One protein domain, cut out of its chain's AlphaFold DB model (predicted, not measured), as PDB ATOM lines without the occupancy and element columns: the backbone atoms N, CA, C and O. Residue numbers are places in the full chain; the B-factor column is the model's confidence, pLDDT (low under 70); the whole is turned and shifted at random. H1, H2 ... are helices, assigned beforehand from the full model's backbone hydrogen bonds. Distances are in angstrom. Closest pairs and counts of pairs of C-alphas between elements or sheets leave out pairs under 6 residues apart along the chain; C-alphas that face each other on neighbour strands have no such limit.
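Overview. This is residues 429 to 474 of the 725 residues of an uncharacterized protein of Cryptotermes secundus (UniProt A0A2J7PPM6). Two short helices stand at opposite ends of an elongated, open shape, joined by a long winding link that turns back on itself in a small loop at residues 446 to 451. H2 sticks out at one end as an arm, with residues 461 to 467 and 469 to 474 standing free. The printed part has 46 residues with two named helices, H1 then H2, and no named strand; the class is all helix, though under half of the residues, 22 of 46, are in named elements. It is only just extended, close to loose, with a radius of gyration of the C-alphas of 14.5 A, and the C-alphas span 47 by 22 by 11 A.

Along the chain. H1 is residues 431 to 439, 12.1 A from first to last C-alpha, and begins with C-alpha 431 at (61.540, -39.419, 13.243). The stretch with no named element, residues 440 to 461, passes Gly 448, with its C-alpha at (59.115, -50.872, 2.448). H2 is residues 462 to 474, 18.4 A long, and ends with C-alpha 474 at (18.560, -55.783, 14.235).

Arrangement. H1 and H2 are apart, with no C-alpha of the one within 8 A of the other. Residues 435 to 440, of which 435 to 439 belong to H1, stand free. Between the helices, residues 446 to 447 pair with residues 450 to 451, antiparallel. In H1 and H2 every O i to N i+4 pair is within hydrogen-bond range.

Size, cuts and confidence. The outline is a rod; the C-alphas of Ala 430 and Asn 474, the two farthest apart, are 46.7 A apart. The printed part has no cut. The link from H1 to H2, 22 residues, is long. The mean pLDDT of the printed part is 72.1, and residues 442 to 460 are under 70.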
ATOM      1  N   VAL A 429      60.540 -40.679   6.037       87.31
ATOM      2  CA  VAL A 429      59.674 -39.938   6.961       87.31
ATOM      3  C   VAL A 429      60.451 -39.628   8.242       87.31
ATOM      4  O   VAL A 429      60.895 -40.538   8.943       87.31
ATOM      5  N   ALA A 430      60.609 -38.337   8.551       88.50
ATOM      6  CA  ALA A 430      61.420 -37.875   9.674       88.50
ATOM      7  C   ALA A 430      60.959 -38.475  11.025       88.50
ATOM      8  O   ALA A 430      59.749 -38.627  11.244       88.50
ATOM      9  N   PRO A 431      61.878 -38.765  11.974       82.44
ATOM     10  CA  PRO A 431      61.540 -39.419  13.243       82.44
ATOM     11  C   PRO A 431      60.442 -38.713  14.049       82.44
ATOM     12  O   PRO A 431      59.581 -39.387  14.612       82.44
ATOM     13  N   GLU A 432      60.422 -37.377  14.039       87.75
ATOM     14  CA  GLU A 432      59.400 -36.550  14.700       87.75
ATOM     15  C   GLU A 432      57.989 -36.768  14.132       87.75
ATOM     16  O   GLU A 432      57.001 -36.719  14.863       87.75
ATOM     17  N   VAL A 433      57.870 -37.040  12.828       85.62
ATOM     18  CA  VAL A 433      56.580 -37.326  12.183       85.62
ATOM     19  C   VAL A 433      56.094 -38.712  12.605       85.62
ATOM     20  O   VAL A 433      54.934 -38.864  12.986       85.62
ATOM     21  N   LEU A 434      56.990 -39.704  12.650       84.88
ATOM     22  CA  LEU A 434      56.681 -41.037  13.182       84.88
ATOM     23  C   LEU A 434      56.369 -41.004  14.689       84.88
ATOM     24  O   LEU A 434      55.579 -41.807  15.181       84.88
ATOM     25  N   GLU A 435      56.980 -40.100  15.455       84.62
ATOM     26  CA  GLU A 435      56.645 -39.858  16.862       84.62
ATOM     27  C   GLU A 435      55.273 -39.193  17.027       84.62
ATOM     28  O   GLU A 435      54.459 -39.711  17.787       84.62
ATOM     29  N   ARG A 436      54.947 -38.151  16.250       85.25
ATOM     30  CA  ARG A 436      53.600 -37.545  16.231       85.25
ATOM     31  C   ARG A 436      52.516 -38.556  15.848       85.25
ATOM     32  O   ARG A 436      51.496 -38.623  16.522       85.25
ATOM     33  N   ILE A 437      52.756 -39.391  14.834       82.38
ATOM     34  CA  ILE A 437      51.847 -40.477  14.426       82.38
ATOM     35  C   ILE A 437      51.588 -41.454  15.589       82.38
ATOM     36  O   ILE A 437      50.438 -41.811  15.847       82.38
ATOM     37  N   ARG A 438      52.634 -41.838  16.338       83.44
ATOM     38  CA  ARG A 438      52.507 -42.691  17.536       83.44
ATOM     39  C   ARG A 438      51.802 -41.978  18.695       83.44
ATOM     40  O   ARG A 438      50.972 -42.599  19.352       83.44
ATOM     41  N   ALA A 439      52.072 -40.693  18.918       81.06
ATOM     42  CA  ALA A 439      51.424 -39.882  19.951       81.06
ATOM     43  C   ALA A 439      49.919 -39.675  19.688       81.06
ATOM     44  O   ALA A 439      49.129 -39.657  20.628       81.06
ATOM     45  N   CYS A 440      49.506 -39.603  18.418       78.31
ATOM     46  CA  CYS A 440      48.099 -39.586  18.005       78.31
ATOM     47  C   CYS A 440      47.399 -40.958  18.101       78.31
ATOM     48  O   CYS A 440      46.219 -41.060  17.771       78.31
ATOM     49  N   GLY A 441      48.099 -42.029  18.498       75.38
ATOM     50  CA  GLY A 441      47.547 -43.388  18.592       75.38
ATOM     51  C   GLY A 441      47.266 -44.069  17.244       75.38
ATOM     52  O   GLY A 441      46.809 -45.210  17.216       75.38
ATOM     53  N   THR A 442      47.553 -43.411  16.120       60.59
ATOM     54  CA  THR A 442      47.365 -43.961  14.774       60.59
ATOM     55  C   THR A 442      48.542 -44.858  14.403       60.59
ATOM     56  O   THR A 442      49.604 -44.374  14.014       60.59
ATOM     57  N   THR A 443      48.379 -46.177  14.494       53.44
ATOM     58  CA  THR A 443      49.407 -47.148  14.085       53.44
ATOM     59  C   THR A 443      49.474 -47.275  12.560       53.44
ATOM     60  O   THR A 443      49.023 -48.265  11.984       53.44
ATOM     61  N   VAL A 444      50.024 -46.258  11.891       56.97
ATOM     62  CA  VAL A 444      50.292 -46.293  10.448       56.97
ATOM     63  C   VAL A 444      51.452 -47.257  10.193       56.97
ATOM     64  O   VAL A 444      52.618 -46.926  10.414       56.97
ATOM     65  N   THR A 445      51.134 -48.473   9.754       55.16
ATOM     66  CA  THR A 445      52.137 -49.494   9.433       55.16
ATOM     67  C   THR A 445      52.813 -49.163   8.104       55.16
ATOM     68  O   THR A 445      52.267 -49.426   7.030       55.16
ATOM     69  N   TYR A 446      54.016 -48.593   8.183       56.50
ATOM     70  CA  TYR A 446      54.927 -48.459   7.049       56.50
ATOM     71  C   TYR A 446      55.697 -49.768   6.849       56.50
ATOM     72  O   TYR A 446      56.377 -50.237   7.762       56.50
ATOM     73  N   TYR A 447      55.644 -50.329   5.642       45.75
ATOM     74  CA  TYR A 447      56.506 -51.437   5.220       45.75
ATOM     75  C   TYR A 447      57.100 -51.098   3.852       45.75
ATOM     76  O   TYR A 447      56.379 -50.657   2.957       45.75
ATOM     77  N   GLY A 448      58.422 -51.233   3.695       57.19
ATOM     78  CA  GLY A 448      59.115 -50.872   2.448       57.19
ATOM     79  C   GLY A 448      58.872 -49.424   1.990       57.19
ATOM     80  O   GLY A 448      58.684 -49.184   0.802       57.19
ATOM     81  N   GLY A 449      58.779 -48.475   2.931       53.97
ATOM     82  CA  GLY A 449      58.530 -47.055   2.642       53.97
ATOM     83  C   GLY A 449      57.091 -46.692   2.243       53.97
ATOM     84  O   GLY A 449      56.807 -45.516   2.040       53.97
ATOM     85  N   ARG A 450      56.161 -47.654   2.154       49.94
ATOM     86  CA  ARG A 450      54.779 -47.413   1.697       49.94
ATOM     87  C   ARG A 450      53.768 -47.554   2.838       49.94
ATOM     88  O   ARG A 450      53.889 -48.437   3.688       49.94
ATOM     89  N   VAL A 451      52.772 -46.666   2.848       59.56
ATOM     90  CA  VAL A 451      51.638 -46.684   3.790       59.56
ATOM     91  C   VAL A 451      50.646 -47.756   3.347       59.56
ATOM     92  O   VAL A 451      50.100 -47.661   2.251       59.56
ATOM     93  N   ILE A 452      50.398 -48.758   4.195       56.84
ATOM     94  CA  ILE A 452      49.488 -49.869   3.860       56.84
ATOM     95  C   ILE A 452      48.040 -49.598   4.306       56.84
ATOM     96  O   ILE A 452      47.107 -50.074   3.664       56.84
ATOM     97  N   ALA A 453      47.823 -48.798   5.357       46.56
ATOM     98  CA  ALA A 453      46.488 -48.366   5.774       46.56
ATOM     99  C   ALA A 453      46.516 -46.997   6.474       46.56
ATOM    100  O   ALA A 453      47.394 -46.731   7.297       46.56
ATOM    101  N   ALA A 454      45.517 -46.159   6.182       48.84
ATOM    102  CA  ALA A 454      45.291 -44.853   6.807       48.84
ATOM    103  C   ALA A 454      43.870 -44.782   7.402       48.84
ATOM    104  O   ALA A 454      42.999 -44.054   6.924       48.84
ATOM    105  N   SER A 455      43.607 -45.594   8.429       52.66
ATOM    106  CA  SER A 455      42.325 -45.612   9.142       52.66
ATOM    107  C   SER A 455      42.239 -44.458  10.150       52.66
ATOM    108  O   SER A 455      42.631 -44.601  11.309       52.66
ATOM    109  N   ASN A 456      41.716 -43.313   9.709       47.84
ATOM    110  CA  ASN A 456      41.504 -42.126  10.544       47.84
ATOM    111  C   ASN A 456      40.304 -42.306  11.498       47.84
ATOM    112  O   ASN A 456      39.227 -41.753  11.274       47.84
ATOM    113  N   GLY A 457      40.481 -43.082  12.569       60.03
ATOM    114  CA  GLY A 457      39.486 -43.243  13.632       60.03
ATOM    115  C   GLY A 457      39.937 -44.204  14.739       60.03
ATOM    116  O   GLY A 457      40.954 -44.884  14.582       60.03
ATOM    117  N   PRO A 458      39.198 -44.290  15.864       60.22
ATOM    118  CA  PRO A 458      39.471 -45.269  16.913       60.22
ATOM    119  C   PRO A 458      39.416 -46.692  16.346       60.22
ATOM    120  O   PRO A 458      38.429 -47.064  15.709       60.22
ATOM    121  N   LEU A 459      40.469 -47.480  16.580       60.91
ATOM    122  CA  LEU A 459      40.672 -48.799  15.971       60.91
ATOM    123  C   LEU A 459      39.657 -49.846  16.469       60.91
ATOM    124  O   LEU A 459      39.956 -50.684  17.319       60.91
ATOM    125  N   ARG A 460      38.447 -49.830  15.903       69.50
ATOM    126  CA  ARG A 460      37.528 -50.972  15.937       69.50
ATOM    127  C   ARG A 460      38.001 -52.001  14.917       69.50
ATOM    128  O   ARG A 460      38.240 -51.664  13.761       69.50
ATOM    129  N   SER A 461      38.148 -53.252  15.349       79.19
ATOM    130  CA  SER A 461      38.532 -54.334  14.438       79.19
ATOM    131  C   SER A 461      37.445 -54.556  13.372       79.19
ATOM    132  O   SER A 461      36.283 -54.230  13.630       79.19
ATOM    133  N   PRO A 462      37.756 -55.160  12.207       78.06
ATOM    134  CA  PRO A 462      36.739 -55.511  11.212       78.06
ATOM    135  C   PRO A 462      35.603 -56.369  11.793       78.06
ATOM    136  O   PRO A 462      34.442 -56.176  11.447       78.06
ATOM    137  N   MET A 463      35.924 -57.244  12.754       80.56
ATOM    138  CA  MET A 463      34.951 -58.035  13.511       80.56
ATOM    139  C   MET A 463      34.058 -57.152  14.398       80.56
ATOM    140  O   MET A 463      32.842 -57.309  14.407       80.56
ATOM    141  N   THR A 464      34.639 -56.172  15.098       82.19
ATOM    142  CA  THR A 464      33.888 -55.189  15.899       82.19
ATOM    143  C   THR A 464      32.974 -54.325  15.028       82.19
ATOM    144  O   THR A 464      31.863 -54.015  15.447       82.19
ATOM    145  N   LEU A 465      33.419 -53.945  13.825       85.50
ATOM    146  CA  LEU A 465      32.586 -53.222  12.864       85.50
ATOM    147  C   LEU A 465      31.409 -54.088  12.406       85.50
ATOM    148  O   LEU A 465      30.277 -53.642  12.538       85.50
ATOM    149  N   ALA A 466      31.651 -55.333  11.977       84.00
ATOM    150  CA  ALA A 466      30.595 -56.261  11.561       84.00
ATOM    151  C   ALA A 466      29.534 -56.488  12.657       84.00
ATOM    152  O   ALA A 466      28.344 -56.341  12.388       84.00
ATOM    153  N   ILE A 467      29.966 -56.744  13.900       88.25
ATOM    154  CA  ILE A 467      29.077 -56.927  15.061       88.25
ATOM    155  C   ILE A 467      28.214 -55.679  15.308       88.25
ATOM    156  O   ILE A 467      27.020 -55.792  15.578       88.25
ATOM    157  N   MET A 468      28.784 -54.475  15.207       90.44
ATOM    158  CA  MET A 468      28.009 -53.243  15.396       90.44
ATOM    159  C   MET A 468      27.038 -52.975  14.242       90.44
ATOM    160  O   MET A 468      25.909 -52.558  14.493       90.44
ATOM    161  N   ASP A 469      27.438 -53.276  13.007       87.56
ATOM    162  CA  ASP A 469      26.590 -53.193  11.816       87.56
ATOM    163  C   ASP A 469      25.373 -54.132  11.921       87.56
ATOM    164  O   ASP A 469      24.265 -53.778  11.519       87.56
ATOM    165  N   GLU A 470      25.569 -55.327  12.482       91.19
ATOM    166  CA  GLU A 470      24.530 -56.330  12.734       91.19
ATOM    167  C   GLU A 470      23.580 -55.913  13.868       91.19
ATOM    168  O   GLU A 470      22.361 -55.906  13.679       91.19
ATOM    169  N   ILE A 471      24.114 -55.451  15.007       89.00
ATOM    170  CA  ILE A 471      23.313 -54.890  16.110       89.00
ATOM    171  C   ILE A 471      22.467 -53.704  15.618       89.00
ATOM    172  O   ILE A 471      21.281 -53.607  15.947       89.00
ATOM    173  N   GLU A 472      23.036 -52.817  14.797       86.50
ATOM    174  CA  GLU A 472      22.300 -51.696  14.212       86.50
ATOM    175  C   GLU A 472      21.201 -52.135  13.236       86.50
ATOM    176  O   GLU A 472      20.136 -51.513  13.217       86.50
ATOM    177  N   LYS A 473      21.419 -53.183  12.432       82.50
ATOM    178  CA  LYS A 473      20.386 -53.743  11.540       82.50
ATOM    179  C   LYS A 473      19.243 -54.348  12.355       82.50
ATOM    180  O   LYS A 473      18.086 -53.993  12.124       82.50
ATOM    181  N   ASN A 474      19.557 -55.142  13.375       73.88
ATOM    182  CA  ASN A 474      18.560 -55.783  14.235       73.88
ATOM    183  C   ASN A 474      17.729 -54.745  15.021       73.88
ATOM    184  O   ASN A 474      16.500 -54.832  15.050       73.88
TER     185      ASN A 474